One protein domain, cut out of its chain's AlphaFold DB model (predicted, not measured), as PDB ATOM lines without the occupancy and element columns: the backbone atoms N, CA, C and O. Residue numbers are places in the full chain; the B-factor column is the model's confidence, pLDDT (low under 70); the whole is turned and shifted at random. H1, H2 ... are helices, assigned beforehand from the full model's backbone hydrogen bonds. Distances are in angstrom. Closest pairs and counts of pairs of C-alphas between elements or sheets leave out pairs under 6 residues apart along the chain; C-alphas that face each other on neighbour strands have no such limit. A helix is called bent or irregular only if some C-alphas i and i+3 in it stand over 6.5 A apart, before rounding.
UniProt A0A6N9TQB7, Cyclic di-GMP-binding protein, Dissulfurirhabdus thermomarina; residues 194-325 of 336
ATOM      1  N   ALA A 194     185.938 180.170 169.238       75.75
ATOM      2  CA  ALA A 194     185.879 180.389 167.793       75.75
ATOM      3  C   ALA A 194     186.463 181.753 167.376       75.75
ATOM      4  O   ALA A 194     187.224 181.810 166.410       75.75
ATOM      5  N   TYR A 195     186.134 182.834 168.092       79.31
ATOM      6  CA  TYR A 195     186.641 184.174 167.789       79.31
ATOM      7  C   TYR A 195     188.104 184.351 168.181       79.31
ATOM      8  O   TYR A 195     188.859 184.886 167.377       79.31
ATOM      9  N   GLN A 196     188.538 183.839 169.337       79.19
ATOM     10  CA  GLN A 196     189.954 183.862 169.722       79.19
ATOM     11  C   GLN A 196     190.824 183.158 168.675       79.19
ATOM     12  O   GLN A 196     191.797 183.731 168.183       79.19
ATOM     13  N   GLY A 197     190.407 181.972 168.223       79.31
ATOM     14  CA  GLY A 197     191.111 181.278 167.151       79.31
ATOM     15  C   GLY A 197     191.062 182.017 165.808       79.31
ATOM     16  O   GLY A 197     192.015 181.928 165.036       79.31
ATOM     17  N   PHE A 198     189.991 182.767 165.520       80.50
ATOM     18  CA  PHE A 198     189.900 183.616 164.328       80.50
ATOM     19  C   PHE A 198     190.852 184.820 164.398       80.50
ATOM     20  O   PHE A 198     191.559 185.094 163.429       80.50
ATOM     21  N   PHE A 199     190.942 185.489 165.550       84.81
ATOM     22  CA  PHE A 199     191.896 186.574 165.788       84.81
ATOM     23  C   PHE A 199     193.338 186.086 165.694       84.81
ATOM     24  O   PHE A 199     194.151 186.711 165.013       84.81
ATOM     25  N   GLY A 200     193.640 184.930 166.293       85.75
ATOM     26  CA  GLY A 200     194.936 184.274 166.144       85.75
ATOM     27  C   GLY A 200     195.271 184.005 164.677       85.75
ATOM     28  O   GLY A 200     196.387 184.272 164.238       85.75
ATOM     29  N   PHE A 201     194.297 183.548 163.881       85.75
ATOM     30  CA  PHE A 201     194.523 183.221 162.471       85.75
ATOM     31  C   PHE A 201     194.921 184.436 161.622       85.75
ATOM     32  O   PHE A 201     195.750 184.308 160.717       85.75
ATOM     33  N   VAL A 202     194.389 185.619 161.935       87.81
ATOM     34  CA  VAL A 202     194.792 186.877 161.288       87.81
ATOM     35  C   VAL A 202     196.110 187.416 161.823       87.81
ATOM     36  O   VAL A 202     196.925 187.883 161.031       87.81
ATOM     37  N   ARG A 203     196.383 187.284 163.128       90.00
ATOM     38  CA  ARG A 203     197.717 187.593 163.670       90.00
ATOM     39  C   ARG A 203     198.788 186.770 162.956       90.00
ATOM     40  O   ARG A 203     199.768 187.340 162.494       90.00
ATOM     41  N   LEU A 204     198.559 185.470 162.759       90.94
ATOM     42  CA  LEU A 204     199.483 184.606 162.021       90.94
ATOM     43  C   LEU A 204     199.755 185.117 160.603       90.94
ATOM     44  O   LEU A 204     200.908 185.129 160.183       90.94
ATOM     45  N   ARG A 205     198.722 185.563 159.876       91.81
ATOM     46  CA  ARG A 205     198.902 186.161 158.545       91.81
ATOM     47  C   ARG A 205     199.867 187.340 158.599       91.81
ATOM     48  O   ARG A 205     200.821 187.370 157.828       91.81
ATOM     49  N   GLY A 206     199.627 188.273 159.517       92.38
ATOM     50  CA  GLY A 206     200.462 189.456 159.698       92.38
ATOM     51  C   GLY A 206     201.903 189.129 160.091       92.38
ATOM     52  O   GLY A 206     202.835 189.705 159.536       92.38
ATOM     53  N   LEU A 207     202.097 188.158 160.989       94.56
ATOM     54  CA  LEU A 207     203.425 187.688 161.394       94.56
ATOM     55  C   LEU A 207     204.197 187.080 160.213       94.56
ATOM     56  O   LEU A 207     205.377 187.378 160.046       94.56
ATOM     57  N   ILE A 208     203.539 186.272 159.371       94.38
ATOM     58  CA  ILE A 208     204.165 185.695 158.169       94.38
ATOM     59  C   ILE A 208     204.563 186.800 157.184       94.38
ATOM     60  O   ILE A 208     205.684 186.781 156.684       94.38
ATOM     61  N   GLU A 209     203.685 187.775 156.918       93.31
ATOM     62  CA  GLU A 209     203.994 188.874 155.988       93.31
ATOM     63  C   GLU A 209     205.138 189.770 156.469       93.31
ATOM     64  O   GLU A 209     205.901 190.281 155.655       93.31
ATOM     65  N   ARG A 210     205.315 189.906 157.787       95.25
ATOM     66  CA  ARG A 210     206.449 190.630 158.380       95.25
ATOM     67  C   ARG A 210     207.716 189.785 158.543       95.25
ATOM     68  O   ARG A 210     208.676 190.256 159.144       95.25
ATOM     69  N   GLY A 211     207.723 188.532 158.081       95.06
ATOM     70  CA  GLY A 211     208.858 187.618 158.260       95.06
ATOM     71  C   GLY A 211     209.121 187.222 159.720       95.06
ATOM     72  O   GLY A 211     210.191 186.711 160.049       95.06
ATOM     73  N   GLN A 212     208.154 187.426 160.619       96.25
ATOM     74  CA  GLN A 212     208.263 187.149 162.054       96.25
ATOM     75  C   GLN A 212     207.974 185.669 162.357       96.25
ATOM     76  O   GLN A 212     207.067 185.325 163.118       96.25
ATOM     77  N   PHE A 213     208.752 184.766 161.754       94.94
ATOM     78  CA  PHE A 213     208.490 183.322 161.793       94.94
ATOM     79  C   PHE A 213     208.593 182.696 163.187       94.94
ATOM     80  O   PHE A 213     207.872 181.746 163.471       94.94
ATOM     81  N   ALA A 214     209.436 183.234 164.075       93.75
ATOM     82  CA  ALA A 214     209.527 182.753 165.455       93.75
ATOM     83  C   ALA A 214     208.216 182.998 166.226       93.75
ATOM     84  O   ALA A 214     207.671 182.079 166.831       93.75
ATOM     85  N   ALA A 215     207.659 184.208 166.125       92.19
ATOM     86  CA  ALA A 215     206.362 184.538 166.715       92.19
ATOM     87  C   ALA A 215     205.216 183.772 166.032       92.19
ATOM     88  O   ALA A 215     204.299 183.291 166.695       92.19
ATOM     89  N   ALA A 216     205.282 183.604 164.706       92.31
ATOM     90  CA  ALA A 216     204.315 182.801 163.959       92.31
ATOM     91  C   ALA A 216     204.318 181.326 164.400       92.31
ATOM     92  O   ALA A 216     203.258 180.708 164.467       92.31
ATOM     93  N   ALA A 217     205.492 180.765 164.706       91.00
ATOM     94  CA  ALA A 217     205.623 179.416 165.241       91.00
ATOM     95  C   ALA A 217     205.042 179.325 166.659       91.00
ATOM     96  O   ALA A 217     204.227 178.443 166.908       91.00
ATOM     97  N   ALA A 218     205.362 180.280 167.541       88.94
ATOM     98  CA  ALA A 218     204.828 180.323 168.905       88.94
ATOM     99  C   ALA A 218     203.286 180.375 168.943       88.94
ATOM    100  O   ALA A 218     202.664 179.718 169.775       88.94
ATOM    101  N   ALA A 219     202.648 181.055 167.984       86.06
ATOM    102  CA  ALA A 219     201.186 181.115 167.873       86.06
ATOM    103  C   ALA A 219     200.505 179.740 167.664       86.06
ATOM    104  O   ALA A 219     199.296 179.605 167.887       86.06
ATOM    105  N   TYR A 220     201.242 178.712 167.222       81.44
ATOM    106  CA  TYR A 220     200.737 177.335 167.138       81.44
ATOM    107  C   TYR A 220     200.701 176.614 168.482       81.44
ATOM    108  O   TYR A 220     199.890 175.697 168.642       81.44
ATOM    109  N   ASP A 221     201.555 177.023 169.412       79.94
ATOM    110  CA  ASP A 221     201.716 176.383 170.712       79.94
ATOM    111  C   ASP A 221     200.860 177.071 171.794       79.94
ATOM    112  O   ASP A 221     200.659 176.527 172.878       79.94
ATOM    113  N   GLU A 222     200.254 178.223 171.479       75.25
ATOM    114  CA  GLU A 222     199.298 178.896 172.357       75.25
ATOM    115  C   GLU A 222     198.024 178.050 172.591       75.25
ATOM    116  O   GLU A 222     197.327 177.664 171.638       75.25
ATOM    117  N   PRO A 223     197.613 177.824 173.857       64.62
ATOM    118  CA  PRO A 223     196.382 177.099 174.182       64.62
ATOM    119  C   PRO A 223     195.117 177.713 173.560       64.62
ATOM    120  O   PRO A 223     194.222 176.978 173.130       64.62
ATOM    121  N   GLY A 224     195.062 179.042 173.432       63.47
ATOM    122  CA  GLY A 224     193.984 179.777 172.750       63.47
ATOM    123  C   GLY A 224     194.124 179.865 171.221       63.47
ATOM    124  O   GLY A 224     193.280 180.483 170.576       63.47
ATOM    125  N   GLY A 225     195.177 179.267 170.648       63.59
ATOM    126  CA  GLY A 225     195.689 179.534 169.301       63.59
ATOM    127  C   GLY A 225     194.802 179.135 168.111       63.59
ATOM    128  O   GLY A 225     193.610 178.856 168.231       63.59
ATOM    129  N   LEU A 226     195.440 179.088 166.931       65.94
ATOM    130  CA  LEU A 226     194.977 179.089 165.514       65.94
ATOM    131  C   LEU A 226     193.882 178.088 165.069       65.94
ATOM    132  O   LEU A 226     193.600 177.888 163.878       65.94
ATOM    133  N   LEU A 227     193.259 177.408 166.018       62.38
ATOM    134  CA  LEU A 227     192.388 176.264 165.829       62.38
ATOM    135  C   LEU A 227     190.928 176.574 166.171       62.38
ATOM    136  O   LEU A 227     190.190 175.648 166.492       62.38
ATOM    137  N   GLY A 228     190.492 177.831 166.026       57.66
ATOM    138  CA  GLY A 228     189.118 178.266 166.332       57.66
ATOM    139  C   GLY A 228     188.034 177.372 165.718       57.66
ATOM    140  O   GLY A 228     187.110 176.958 166.409       57.66
ATOM    141  N   CYS A 229     188.190 176.973 164.451       56.56
ATOM    142  CA  CYS A 229     187.356 175.924 163.845       56.56
ATOM    143  C   CYS A 229     188.008 174.535 163.896       56.56
ATOM    144  O   CYS A 229     187.300 173.538 163.946       56.56
ATOM    145  N   GLY A 230     189.343 174.453 163.904       59.41
ATOM    146  CA  GLY A 230     190.086 173.189 163.913       59.41
ATOM    147  C   GLY A 230     189.766 172.320 165.129       59.41
ATOM    148  O   GLY A 230     189.302 171.204 164.952       59.41
ATOM    149  N   LYS A 231     189.933 172.838 166.353       62.53
ATOM    150  CA  LYS A 231     189.687 172.106 167.608       62.53
ATOM    151  C   LYS A 231     188.236 171.612 167.712       62.53
ATOM    152  O   LYS A 231     188.052 170.410 167.884       62.53
ATOM    153  N   PRO A 232     187.196 172.447 167.509       60.66
ATOM    154  CA  PRO A 232     185.822 171.949 167.496       60.66
ATOM    155  C   PRO A 232     185.537 170.930 166.389       60.66
ATOM    156  O   PRO A 232     184.759 170.007 166.608       60.66
ATOM    157  N   MET A 233     186.165 171.066 165.215       59.34
ATOM    158  CA  MET A 233     186.038 170.071 164.146       59.34
ATOM    159  C   MET A 233     186.739 168.750 164.495       59.34
ATOM    160  O   MET A 233     186.244 167.691 164.127       59.34
ATOM    161  N   MET A 234     187.847 168.796 165.243       58.56
ATOM    162  CA  MET A 234     188.497 167.600 165.784       58.56
ATOM    163  C   MET A 234     187.611 166.903 166.824       58.56
ATOM    164  O   MET A 234     187.547 165.682 166.850       58.56
ATOM    165  N   LEU A 235     186.862 167.654 167.635       58.16
ATOM    166  CA  LEU A 235     185.937 167.074 168.618       58.16
ATOM    167  C   LEU A 235     184.741 166.355 167.983       58.16
ATOM    168  O   LEU A 235     184.166 165.469 168.605       58.16
ATOM    169  N   ILE A 236     184.370 166.702 166.747       59.50
ATOM    170  CA  ILE A 236     183.333 165.972 166.006       59.50
ATOM    171  C   ILE A 236     183.904 164.857 165.120       59.50
ATOM    172  O   ILE A 236     183.122 164.208 164.430       59.50
ATOM    173  N   LEU A 237     185.228 164.619 165.128       57.41
ATOM    174  CA  LEU A 237     185.860 163.551 164.338       57.41
ATOM    175  C   LEU A 237     185.207 162.178 164.534       57.41
ATOM    176  O   LEU A 237     184.959 161.527 163.519       57.41
ATOM    177  N   PRO A 238     184.865 161.744 165.764       60.84
ATOM    178  CA  PRO A 238     184.213 160.450 165.971       60.84
ATOM    179  C   PRO A 238     182.855 160.329 165.265       60.84
ATOM    180  O   PRO A 238     182.434 159.231 164.927       60.84
ATOM    181  N   HIS A 239     182.205 161.462 164.987       66.06
ATOM    182  CA  HIS A 239     180.906 161.548 164.318       66.06
ATOM    183  C   HIS A 239     181.021 162.007 162.859       66.06
ATOM    184  O   HIS A 239     180.008 162.299 162.222       66.06
ATOM    185  N   LEU A 240     182.237 162.135 162.307       65.94
ATOM    186  CA  LEU A 240     182.410 162.574 160.920       65.94
ATOM    187  C   LEU A 240     181.822 161.569 159.938       65.94
ATOM    188  O   LEU A 240     181.316 162.001 158.910       65.94
ATOM    189  N   SER A 241     181.860 160.268 160.241       69.19
ATOM    190  CA  SER A 241     181.256 159.206 159.420       69.19
ATOM    191  C   SER A 241     179.762 159.428 159.158       69.19
ATOM    192  O   SER A 241     179.285 159.076 158.085       69.19
ATOM    193  N   GLU A 242     179.060 160.084 160.084       75.94
ATOM    194  CA  GLU A 242     177.642 160.453 159.985       75.94
ATOM    195  C   GLU A 242     177.411 161.750 159.181       75.94
ATOM    196  O   GLU A 242     176.278 162.214 159.035       75.94
ATOM    197  N   LYS A 243     178.477 162.410 158.710       74.56
ATOM    198  CA  LYS A 243     178.407 163.674 157.968       74.56
ATOM    199  C   LYS A 243     178.572 163.461 156.461       74.56
ATOM    200  O   LYS A 243     179.257 162.528 156.042       74.56
ATOM    201  N   PRO A 244     178.014 164.365 155.628       77.88
ATOM    202  CA  PRO A 244     178.159 164.279 154.179       77.88
ATOM    203  C   PRO A 244     179.636 164.174 153.748       77.88
ATOM    204  O   PRO A 244     180.467 164.900 154.306       77.88
ATOM    205  N   PRO A 245     179.979 163.342 152.740       81.38
ATOM    206  CA  PRO A 245     181.350 163.188 152.241       81.38
ATOM    207  C   PRO A 245     182.061 164.519 151.965       81.38
ATOM    208  O   PRO A 245     183.154 164.748 152.477       81.38
ATOM    209  N   ALA A 246     181.376 165.455 151.304       78.12
ATOM    210  CA  ALA A 246     181.910 166.782 150.998       78.12
ATOM    211  C   ALA A 246     182.319 167.596 152.247       78.12
ATOM    212  O   ALA A 246     183.307 168.337 152.212       78.12
ATOM    213  N   LEU A 247     181.606 167.457 153.377       74.94
ATOM    214  CA  LEU A 247     182.002 168.109 154.634       74.94
ATOM    215  C   LEU A 247     183.266 167.463 155.201       74.94
ATOM    216  O   LEU A 247     184.164 168.174 155.652       74.94
ATOM    217  N   ARG A 248     183.343 166.128 155.170       77.69
ATOM    218  CA  ARG A 248     184.511 165.384 155.659       77.69
ATOM    219  C   ARG A 248     185.770 165.761 154.887       77.69
ATOM    220  O   ARG A 248     186.784 166.075 155.502       77.69
ATOM    221  N   GLU A 249     185.687 165.795 153.562       82.12
ATOM    222  CA  GLU A 249     186.798 166.171 152.684       82.12
ATOM    223  C   GLU A 249     187.246 167.614 152.924       82.12
ATOM    224  O   GLU A 249     188.435 167.878 153.107       82.12
ATOM    225  N   THR A 250     186.294 168.549 153.013       79.81
ATOM    226  CA  THR A 250     186.600 169.960 153.288       79.81
ATOM    227  C   THR A 250     187.264 170.130 154.657       79.81
ATOM    228  O   THR A 250     188.255 170.853 154.782       79.81
ATOM    229  N   ALA A 251     186.766 169.435 155.685       77.75
ATOM    230  CA  ALA A 251     187.331 169.462 157.033       77.75
ATOM    231  C   ALA A 251     188.741 168.848 157.090       77.75
ATOM    232  O   ALA A 251     189.651 169.450 157.665       77.75
ATOM    233  N   ALA A 252     188.943 167.689 156.455       80.81
ATOM    234  CA  ALA A 252     190.241 167.025 156.370       80.81
ATOM    235  C   ALA A 252     191.268 167.902 155.640       80.81
ATOM    236  O   ALA A 252     192.378 168.111 156.138       80.81
ATOM    237  N   ARG A 253     190.873 168.501 154.508       86.38
ATOM    238  CA  ARG A 253     191.705 169.445 153.754       86.38
ATOM    239  C   ARG A 253     192.082 170.658 154.602       86.38
ATOM    240  O   ARG A 253     193.262 170.997 154.668       86.38
ATOM    241  N   ARG A 254     191.119 171.282 155.292       83.69
ATOM    242  CA  ARG A 254     191.380 172.413 156.200       83.69
ATOM    243  C   ARG A 254     192.409 172.044 157.261       83.69
ATOM    244  O   ARG A 254     193.338 172.808 157.512       83.69
ATOM    245  N   ASN A 255     192.227 170.899 157.915       82.06
ATOM    246  CA  ASN A 255     193.093 170.481 159.013       82.06
ATOM    247  C   ASN A 255     194.508 170.184 158.533       82.06
ATOM    248  O   ASN A 255     195.451 170.661 159.160       82.06
ATOM    249  N   ARG A 256     194.665 169.506 157.393       87.50
ATOM    250  CA  ARG A 256     195.977 169.324 156.766       87.50
ATOM    251  C   ARG A 256     196.647 170.669 156.470       87.50
ATOM    252  O   ARG A 256     197.792 170.870 156.867       87.50
ATOM    253  N   LEU A 257     195.928 171.598 155.835       89.19
ATOM    254  CA  LEU A 257     196.473 172.909 155.479       89.19
ATOM    255  C   LEU A 257     196.963 173.675 156.710       89.19
ATOM    256  O   LEU A 257     198.072 174.189 156.700       89.19
ATOM    257  N   VAL A 258     196.170 173.731 157.784       86.69
ATOM    258  CA  VAL A 258     196.522 174.524 158.974       86.69
ATOM    259  C   VAL A 258     197.562 173.834 159.854       86.69
ATOM    260  O   VAL A 258     198.495 174.495 160.301       86.69
ATOM    261  N   LEU A 259     197.404 172.537 160.126       85.19
ATOM    262  CA  LEU A 259     198.215 171.817 161.119       85.19
ATOM    263  C   LEU A 259     199.510 171.239 160.551       85.19
ATOM    264  O   LEU A 259     200.463 171.063 161.305       85.19
ATOM    265  N   LYS A 260     199.545 170.935 159.250       89.75
ATOM    266  CA  LYS A 260     200.709 170.337 158.590       89.75
ATOM    267  C   LYS A 260     201.368 171.321 157.635       89.75
ATOM    268  O   LYS A 260     202.514 171.693 157.854       89.75
ATOM    269  N   ASP A 261     200.658 171.745 156.594       93.44
ATOM    270  CA  ASP A 261     201.290 172.459 155.480       93.44
ATOM    271  C   ASP A 261     201.726 173.878 155.891       93.44
ATOM    272  O   ASP A 261     202.877 174.255 155.677       93.44
ATOM    273  N   LEU A 262     200.841 174.637 156.546       92.88
ATOM    274  CA  LEU A 262     201.123 175.982 157.051       92.88
ATOM    275  C   LEU A 262     202.128 175.957 158.204       92.88
ATOM    276  O   LEU A 262     203.101 176.703 158.167       92.88
ATOM    277  N   ARG A 263     201.939 175.064 159.189       92.31
ATOM    278  CA  ARG A 263     202.878 174.909 160.312       92.31
ATOM    279  C   ARG A 263     204.282 174.558 159.817       92.31
ATOM    280  O   ARG A 263     205.252 175.163 160.259       92.31
ATOM    281  N   GLY A 264     204.384 173.622 158.872       94.62
ATOM    282  CA  GLY A 264     205.653 173.226 158.266       94.62
ATOM    283  C   GLY A 264     206.317 174.361 157.487       94.62
ATOM    284  O   GLY A 264     207.519 174.559 157.618       94.62
ATOM    285  N   ALA A 265     205.547 175.147 156.727       96.31
ATOM    286  CA  ALA A 265     206.079 176.303 156.007       96.31
ATOM    287  C   ALA A 265     206.579 177.408 156.955       96.31
ATOM    288  O   ALA A 265     207.642 177.976 156.725       96.31
ATOM    289  N   VAL A 266     205.858 177.665 158.051       95.31
ATOM    290  CA  VAL A 266     206.297 178.595 159.104       95.31
ATOM    291  C   VAL A 266     207.592 178.113 159.760       95.31
ATOM    292  O   VAL A 266     208.524 178.900 159.902       95.31
ATOM    293  N   ALA A 267     207.686 176.823 160.102       94.88
ATOM    294  CA  ALA A 267     208.895 176.237 160.683       94.88
ATOM    295  C   ALA A 267     210.102 176.318 159.730       94.88
ATOM    296  O   ALA A 267     211.211 176.626 160.161       94.88
ATOM    297  N   ALA A 268     209.872 176.116 158.431       96.88
ATOM    298  CA  ALA A 268     210.882 176.260 157.383       96.88
ATOM    299  C   ALA A 268     211.201 177.723 157.019       96.88
ATOM    300  O   ALA A 268     212.071 177.959 156.186       96.88
ATOM    301  N   ARG A 269     210.506 178.703 157.619       97.25
ATOM    302  CA  ARG A 269     210.611 180.142 157.306       97.25
ATOM    303  C   ARG A 269     210.333 180.476 155.832       97.25
ATOM    304  O   ARG A 269     210.822 181.469 155.303       97.25
ATOM    305  N   ASP A 270     209.513 179.659 155.176       97.38
ATOM    306  CA  ASP A 270     209.105 179.841 153.782       97.38
ATOM    307  C   ASP A 270     207.821 180.679 153.730       97.38
ATOM    308  O   ASP A 270     206.699 180.168 153.828       97.38
ATOM    309  N   GLY A 271     207.992 181.997 153.602       95.94
ATOM    310  CA  GLY A 271     206.886 182.954 153.588       95.94
ATOM    311  C   GLY A 271     205.912 182.732 152.434       95.94
ATOM    312  O   GLY A 271     204.701 182.747 152.647       95.94
ATOM    313  N   ALA A 272     206.406 182.467 151.224       95.88
ATOM    314  CA  ALA A 272     205.553 182.279 150.052       95.88
ATOM    315  C   ALA A 272     204.642 181.055 150.220       95.88
ATOM    316  O   ALA A 272     203.418 181.145 150.054       95.88
ATOM    317  N   ARG A 273     205.220 179.925 150.639       96.75
ATOM    318  CA  ARG A 273     204.470 178.695 150.900       96.75
ATOM    319  C   ARG A 273     203.533 178.837 152.095       96.75
ATOM    320  O   ARG A 273     202.405 178.342 152.037       96.75
ATOM    321  N   ALA A 274     203.949 179.538 153.149       95.06
ATOM    322  CA  ALA A 274     203.102 179.803 154.307       95.06
ATOM    323  C   ALA A 274     201.887 180.662 153.918       95.06
ATOM    324  O   ALA A 274     200.748 180.299 154.210       95.06
ATOM    325  N   LEU A 275     202.080 181.751 153.171       92.75
ATOM    326  CA  LEU A 275     200.977 182.596 152.705       92.75
ATOM    327  C   LEU A 275     200.024 181.837 151.771       92.75
ATOM    328  O   LEU A 275     198.808 182.033 151.861       92.75
ATOM    329  N   ALA A 276     200.544 180.963 150.905       93.44
ATOM    330  CA  ALA A 276     199.728 180.113 150.041       93.44
ATOM    331  C   ALA A 276     198.876 179.122 150.855       93.44
ATOM    332  O   ALA A 276     197.655 179.074 150.683       93.44
ATOM    333  N   ALA A 277     199.487 178.400 151.800       92.94
ATOM    334  CA  ALA A 277     198.784 177.462 152.676       92.94
ATOM    335  C   ALA A 277     197.722 178.166 153.538       92.94
ATOM    336  O   ALA A 277     196.603 177.665 153.677       92.94
ATOM    337  N   TRP A 278     198.031 179.361 154.050       91.44
ATOM    338  CA  TRP A 278     197.090 180.195 154.798       91.44
ATOM    339  C   TRP A 278     195.874 180.588 153.947       91.44
ATOM    340  O   TRP A 278     194.731 180.410 154.374       91.44
ATOM    341  N   ARG A 279     196.095 181.058 152.710       89.44
ATOM    342  CA  ARG A 279     195.013 181.436 151.780       89.44
ATOM    343  C   ARG A 279     194.125 180.241 151.441       89.44
ATOM    344  O   ARG A 279     192.899 180.353 151.485       89.44
ATOM    345  N   SER A 280     194.723 179.083 151.160       89.31
ATOM    346  CA  SER A 280     193.970 177.847 150.923       89.31
ATOM    347  C   SER A 280     193.168 177.421 152.154       89.31
ATOM    348  O   SER A 280     192.015 177.010 152.024       89.31
ATOM    349  N   ALA A 281     193.728 177.557 153.359       87.38
ATOM    350  CA  ALA A 281     192.996 177.275 154.589       87.38
ATOM    351  C   ALA A 281     191.787 178.214 154.746       87.38
ATOM    352  O   ALA A 281     190.686 177.738 155.029       87.38
ATOM    353  N   MET A 282     191.934 179.516 154.473       84.06
ATOM    354  CA  MET A 282     190.795 180.442 154.482       84.06
ATOM    355  C   MET A 282     189.706 180.054 153.489       84.06
ATOM    356  O   MET A 282     188.533 180.053 153.854       84.06
ATOM    357  N   GLN A 283     190.060 179.660 152.266       83.25
ATOM    358  CA  GLN A 283     189.077 179.199 151.280       83.25
ATOM    359  C   GLN A 283     188.240 178.026 151.811       83.25
ATOM    360  O   GLN A 283     187.020 178.027 151.648       83.25
ATOM    361  N   THR A 284     188.851 177.070 152.522       80.44
ATOM    362  CA  THR A 284     188.097 175.958 153.135       80.44
ATOM    363  C   THR A 284     187.147 176.419 154.247       80.44
ATOM    364  O   THR A 284     186.029 175.915 154.347       80.44
ATOM    365  N   CYS A 285     187.524 177.433 155.037       78.31
ATOM    366  CA  CYS A 285     186.622 178.054 156.012       78.31
ATOM    367  C   CYS A 285     185.414 178.707 155.314       78.31
ATOM    368  O   CYS A 285     184.278 178.565 155.772       78.31
ATOM    369  N   TYR A 286     185.639 179.378 154.182       76.38
ATOM    370  CA  TYR A 286     184.585 180.010 153.380       76.38
ATOM    371  C   TYR A 286     183.664 178.985 152.717       76.38
ATOM    372  O   TYR A 286     182.451 179.191 152.699       76.38
ATOM    373  N   ALA A 287     184.198 177.864 152.233       74.81
ATOM    374  CA  ALA A 287     183.393 176.761 151.718       74.81
ATOM    375  C   ALA A 287     182.420 176.247 152.794       74.81
ATOM    376  O   ALA A 287     181.206 176.244 152.584       74.81
ATOM    377  N   CYS A 288     182.921 175.955 154.000       72.25
ATOM    378  CA  CYS A 288     182.095 175.480 155.115       72.25
ATOM    379  C   CYS A 288     181.002 176.471 155.545       72.25
ATOM    380  O   CYS A 288     179.887 176.061 155.893       72.25
ATOM    381  N   HIS A 289     181.322 177.766 155.557       75.19
ATOM    382  CA  HIS A 289     180.474 178.784 156.177       75.19
ATOM    383  C   HIS A 289     179.582 179.566 155.215       75.19
ATOM    384  O   HIS A 289     178.490 179.995 155.603       75.19
ATOM    385  N   LEU A 290     180.025 179.736 153.971       69.75
ATOM    386  CA  LEU A 290     179.328 180.496 152.936       69.75
ATOM    387  C   LEU A 290     178.876 179.631 151.753       69.75
ATOM    388  O   LEU A 290     178.102 180.126 150.943       69.75
ATOM    389  N   GLY A 291     179.299 178.363 151.655       66.19
ATOM    390  CA  GLY A 291     178.939 177.483 150.536       66.19
ATOM    391  C   GLY A 291     179.666 177.817 149.229       66.19
ATOM    392  O   GLY A 291     179.164 177.543 148.144       66.19
ATOM    393  N   ARG A 292     180.841 178.455 149.300       65.50
ATOM    394  CA  ARG A 292     181.662 178.706 148.106       65.50
ATOM    395  C   ARG A 292     182.306 177.404 147.636       65.50
ATOM    396  O   ARG A 292     183.172 176.882 148.330       65.50
ATOM    397  N   GLY A 293     181.895 176.905 146.469       56.75
ATOM    398  CA  GLY A 293     182.435 175.673 145.884       56.75
ATOM    399  C   GLY A 293     181.886 174.375 146.493       56.75
ATOM    400  O   GLY A 293     182.538 173.344 146.378       56.75
ATOM    401  N   GLY A 294     180.725 174.414 147.161       60.56
ATOM    402  CA  GLY A 294     180.076 173.230 147.740       60.56
ATOM    403  C   GLY A 294     178.903 173.560 148.678       60.56
ATOM    404  O   GLY A 294     178.536 174.728 148.820       60.56
ATOM    405  N   PRO A 295     178.304 172.557 149.352       55.59
ATOM    406  CA  PRO A 295     177.185 172.777 150.266       55.59
ATOM    407  C   PRO A 295     177.587 173.656 151.458       55.59
ATOM    408  O   PRO A 295     178.639 173.470 152.067       55.59
ATOM    409  N   ARG A 296     176.718 174.594 151.851       67.31
ATOM    410  CA  ARG A 296     176.917 175.395 153.068       67.31
ATOM    411  C   ARG A 296     176.551 174.572 154.303       67.31
ATOM    412  O   ARG A 296     175.373 174.406 154.606       67.31
ATOM    413  N   PHE A 297     177.550 174.125 155.056       65.44
ATOM    414  CA  PHE A 297     177.339 173.232 156.204       65.44
ATOM    415  C   PHE A 297     176.973 173.952 157.501       65.44
ATOM    416  O   PHE A 297     176.226 173.420 158.321       65.44
ATOM    417  N   ARG A 298     177.486 175.169 157.713       66.06
ATOM    418  CA  ARG A 298     177.165 175.952 158.912       66.06
ATOM    419  C   ARG A 298     177.100 177.438 158.590       66.06
ATOM    420  O   ARG A 298     178.160 178.053 158.468       66.06
ATOM    421  N   PRO A 299     175.901 178.047 158.547       65.56
ATOM    422  CA  PRO A 299     175.779 179.487 158.390       65.56
ATOM    423  C   PRO A 299     176.603 180.206 159.458       65.56
ATOM    424  O   PRO A 299     176.409 179.997 160.660       65.56
ATOM    425  N   PHE A 300     177.531 181.041 159.006       68.19
ATOM    426  CA  PHE A 300     178.251 181.978 159.853       68.19
ATOM    427  C   PHE A 300     177.805 183.390 159.498       68.19
ATOM    428  O   PHE A 300     177.774 183.771 158.327       68.19
ATOM    429  N   ALA A 301     177.427 184.145 160.517       68.62
ATOM    430  CA  ALA A 301     177.239 185.580 160.447       68.62
ATOM    431  C   ALA A 301     178.121 186.145 161.565       68.62
ATOM    432  O   ALA A 301     177.820 185.875 162.733       68.62
ATOM    433  N   PRO A 302     179.245 186.807 161.240       69.06
ATOM    434  CA  PRO A 302     180.092 187.376 162.273       69.06
ATOM    435  C   PRO A 302     179.313 188.451 163.029       69.06
ATOM    436  O   PRO A 302     178.546 189.218 162.449       69.06
ATOM    437  N   SER A 303     179.519 188.502 164.337       74.00
ATOM    438  CA  SER A 303     179.049 189.606 165.162       74.00
ATOM    439  C   SER A 303     179.845 190.867 164.774       74.00
ATOM    440  O   SER A 303     181.069 190.761 164.643       74.00
ATOM    441  N   PRO A 304     179.199 192.038 164.590       78.38
ATOM    442  CA  PRO A 304     179.869 193.247 164.097       78.38
ATOM    443  C   PRO A 304     181.097 193.657 164.913       78.38
ATOM    444  O   PRO A 304     182.143 193.954 164.346       78.38
ATOM    445  N   GLU A 305     181.002 193.601 166.241       83.75
ATOM    446  CA  GLU A 305     182.074 194.035 167.143       83.75
ATOM    447  C   GLU A 305     183.318 193.125 167.082       83.75
ATOM    448  O   GLU A 305     184.402 193.623 166.775       83.75
ATOM    449  N   PRO A 306     183.209 191.787 167.217       80.50
ATOM    450  CA  PRO A 306     184.318 190.890 166.898       80.50
ATOM    451  C   PRO A 306     184.891 191.081 165.486       80.50
ATOM    452  O   PRO A 306     186.103 191.005 165.301       80.50
ATOM    453  N   HIS A 307     184.055 191.359 164.479       81.06
ATOM    454  CA  HIS A 307     184.553 191.638 163.129       81.06
ATOM    455  C   HIS A 307     185.377 192.933 163.065       81.06
ATOM    456  O   HIS A 307     186.413 192.985 162.399       81.06
ATOM    457  N   ARG A 308     184.963 193.964 163.806       83.56
ATOM    458  CA  ARG A 308     185.693 195.228 163.932       83.56
ATOM    459  C   ARG A 308     187.060 195.024 164.578       83.56
ATOM    460  O   ARG A 308     188.046 195.553 164.068       83.56
ATOM    461  N   LEU A 309     187.140 194.224 165.646       86.12
ATOM    462  CA  LEU A 309     188.422 193.879 166.264       86.12
ATOM    463  C   LEU A 309     189.331 193.123 165.291       86.12
ATOM    464  O   LEU A 309     190.502 193.467 165.158       86.12
ATOM    465  N   HIS A 310     188.787 192.146 164.565       85.75
ATOM    466  CA  HIS A 310     189.515 191.453 163.503       85.75
ATOM    467  C   HIS A 310     190.129 192.438 162.491       85.75
ATOM    468  O   HIS A 310     191.317 192.331 162.185       85.75
ATOM    469  N   GLY A 311     189.361 193.435 162.035       85.06
ATOM    470  CA  GLY A 311     189.864 194.492 161.156       85.06
ATOM    471  C   GLY A 311     191.008 195.295 161.783       85.06
ATOM    472  O   GLY A 311     192.035 195.497 161.144       85.06
ATOM    473  N   ARG A 312     190.895 195.678 163.061       86.00
ATOM    474  CA  ARG A 312     191.955 196.419 163.773       86.00
ATOM    475  C   ARG A 312     193.235 195.610 163.959       86.00
ATOM    476  O   ARG A 312     194.325 196.168 163.849       86.00
ATOM    477  N   ILE A 313     193.113 194.307 164.217       87.50
ATOM    478  CA  ILE A 313     194.260 193.393 164.263       87.50
ATOM    479  C   ILE A 313     194.947 193.375 162.895       87.50
ATOM    480  O   ILE A 313     196.151 193.601 162.832       87.50
ATOM    481  N   ALA A 314     194.188 193.167 161.813       87.94
ATOM    482  CA  ALA A 314     194.713 193.156 160.449       87.94
ATOM    483  C   ALA A 314     195.433 194.474 160.104       87.94
ATOM    484  O   ALA A 314     196.593 194.455 159.689       87.94
ATOM    485  N   SER A 315     194.804 195.623 160.372       88.06
ATOM    486  CA  SER A 315     195.391 196.942 160.107       88.06
ATOM    487  C   SER A 315     196.656 197.211 160.921       88.06
ATOM    488  O   SER A 315     197.563 197.869 160.422       88.06
ATOM    489  N   GLY A 316     196.783 196.646 162.128       87.94
ATOM    490  CA  GLY A 316     198.031 196.688 162.900       87.94
ATOM    491  C   GLY A 316     199.227 196.052 162.179       87.94
ATOM    492  O   GLY A 316     200.373 196.418 162.449       87.94
ATOM    493  N   PHE A 317     198.966 195.152 161.227       89.50
ATOM    494  CA  PHE A 317     199.961 194.544 160.346       89.50
ATOM    495  C   PHE A 317     200.081 195.221 158.973       89.50
ATOM    496  O   PHE A 317     200.941 194.821 158.196       89.50
ATOM    497  N   GLY A 318     199.285 196.257 158.688       89.19
ATOM    498  CA  GLY A 318     199.180 196.872 157.358       89.19
ATOM    499  C   GLY A 318     198.229 196.135 156.406       89.19
ATOM    500  O   GLY A 318     198.204 196.435 155.218       89.19
ATOM    501  N   LEU A 319     197.441 195.181 156.915       88.00
ATOM    502  CA  LEU A 319     196.488 194.395 156.131       88.00
ATOM    503  C   LEU A 319     195.102 195.050 156.110       88.00
ATOM    504  O   LEU A 319     194.669 195.684 157.077       88.00
ATOM    505  N   ARG A 320     194.369 194.827 155.022       85.06
ATOM    506  CA  ARG A 320     192.975 195.242 154.831       85.06
ATOM    507  C   ARG A 320     192.040 194.037 154.909       85.06
ATOM    508  O   ARG A 320     192.466 192.883 154.856       85.06
ATOM    509  N   CYS A 321     190.734 194.302 154.965       75.31
ATOM    510  CA  CYS A 321     189.705 193.257 154.933       75.31
ATOM    511  C   CYS A 321     189.900 192.311 153.736       75.31
ATOM    512  O   CYS A 321     189.913 191.093 153.906       75.31
ATOM    513  N   ILE A 322     190.130 192.863 152.541       78.75
ATOM    514  CA  ILE A 322     190.354 192.103 151.300       78.75
ATOM    515  C   ILE A 322     191.500 191.089 151.442       78.75
ATOM    516  O   ILE A 322     191.386 189.976 150.933       78.75
ATOM    517  N   ASP A 323     192.556 191.418 152.183       81.00
ATOM    518  CA  ASP A 323     193.727 190.547 152.335       81.00
ATOM    519  C   ASP A 323     193.419 189.313 153.207       81.00
ATOM    520  O   ASP A 323     194.094 188.282 153.116       81.00
ATOM    521  N   CYS A 324     192.352 189.389 154.011       78.12
ATOM    522  CA  CYS A 324     191.884 188.314 154.882       78.12
ATOM    523  C   CYS A 324     190.738 187.478 154.277       78.12
ATOM    524  O   CYS A 324     190.409 186.402 154.791       78.12
ATOM    525  N   HIS A 325     190.111 187.952 153.198       74.31
ATOM    526  CA  HIS A 325     188.917 187.346 152.611       74.31
ATOM    527  C   HIS A 325     189.222 186.626 151.295       74.31
ATOM    528  O   HIS A 325     189.828 187.163 150.375       74.31
TER     529      HIS A 325
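What this domain is: This is residues 194 to 325 of the 336 residues of the protein "Cyclic di-GMP-binding protein" of Dissulfurirhabdus thermomarina (UniProt A0A6N9TQB7). A long helical hairpin, H5 and H6, makes one side of the domain; H1 packs with its residues 205 to 209 on residues 271 to 278 of H6, and it lies between H2 and H7. Short H3 and H4 lie by the earlier part of H5, short H8 follows H7, and residues 291 to 303 make a long unnamed link from H6 to H7. The printed part has 132 residues with eight named helices, H1 to H8 in order, and no named strand: all helix. It is compact, with a radius of gyration of the C-alphas of 14.4 A and spans of 41 by 34 by 27 A.

How they stand to each other: Start with H1, residues 194 to 209; it forms a hairpin with H2, residues 213 to 221, closest at the C-alphas of Leu 204 and Ala 216, 5.5 A. H5, residues 245 to 267, touches H2 with residues 263 to 267 alone; the C-alphas of Phe 213 and Val 266, 5.9 A apart, are closest. H3, residues 230 to 235, only just touches H5, with 3 pairs of C-alphas within 8 A, closest at Gly 230 and Asn 255, 6.4 A. H4, residues 237 to 242, is close to H5 but not clearly touching: the closest C-alphas, of Leu 240 and Arg 248, are 6.3 A apart. H6, residues 271 to 290, forms a hairpin with H5 at a shallow tilt of 24 degrees; the C-alphas of Ala 265 and Ala 274, 4.9 A apart, are closest. H1 touches H6 with residues 205 to 209 alone, closest at the C-alphas of Ile 208 and Gly 271, 6.0 A. H7, residues 304 to 316, touches H1 the same way at 18 degrees, a shallow tilt, closest at the C-alphas of Phe 199 and His 310, 5.9 A. H8, residues 321 to 324, only just touches H7, with 3 pairs of C-alphas within 8 A, and only at the corner; the C-alphas of Gly 311 and Cys 321, 6.3 A apart, are closest. Every O i to N i+4 pair is within hydrogen-bond range in H1, H3, H6 and H7, against 3 of 5 in H2, 16 of 19 in H5 and 0 of 2 in H4, where 2 of 3 O i to N i+3 pairs are; H8 is too short for such a pair.

Where its parts are: Find C-alpha 194 at (185.879, 180.389, 167.793); from there H1 runs 23.2 A. H5 runs 31.6 A from C-alpha 245 at (181.350, 163.188, 152.241), H6 27.7 A and H7 18.5 A. H4 is irregular, with C-alphas 238 and 241 7.3 A apart, and H5 only just, with C-alphas 259 and 262 6.51 A apart. H8 ends at C-alpha 324, (191.884, 188.314, 154.882).

The domain as a whole: The two C-alphas farthest apart, of Glu 242 and Gly 318, are 42.4 A apart. The printed part has no cut, and its one long link is H6 to H7. Look for pLDDT under 70 at residues 223 to 241 and 290 to 302.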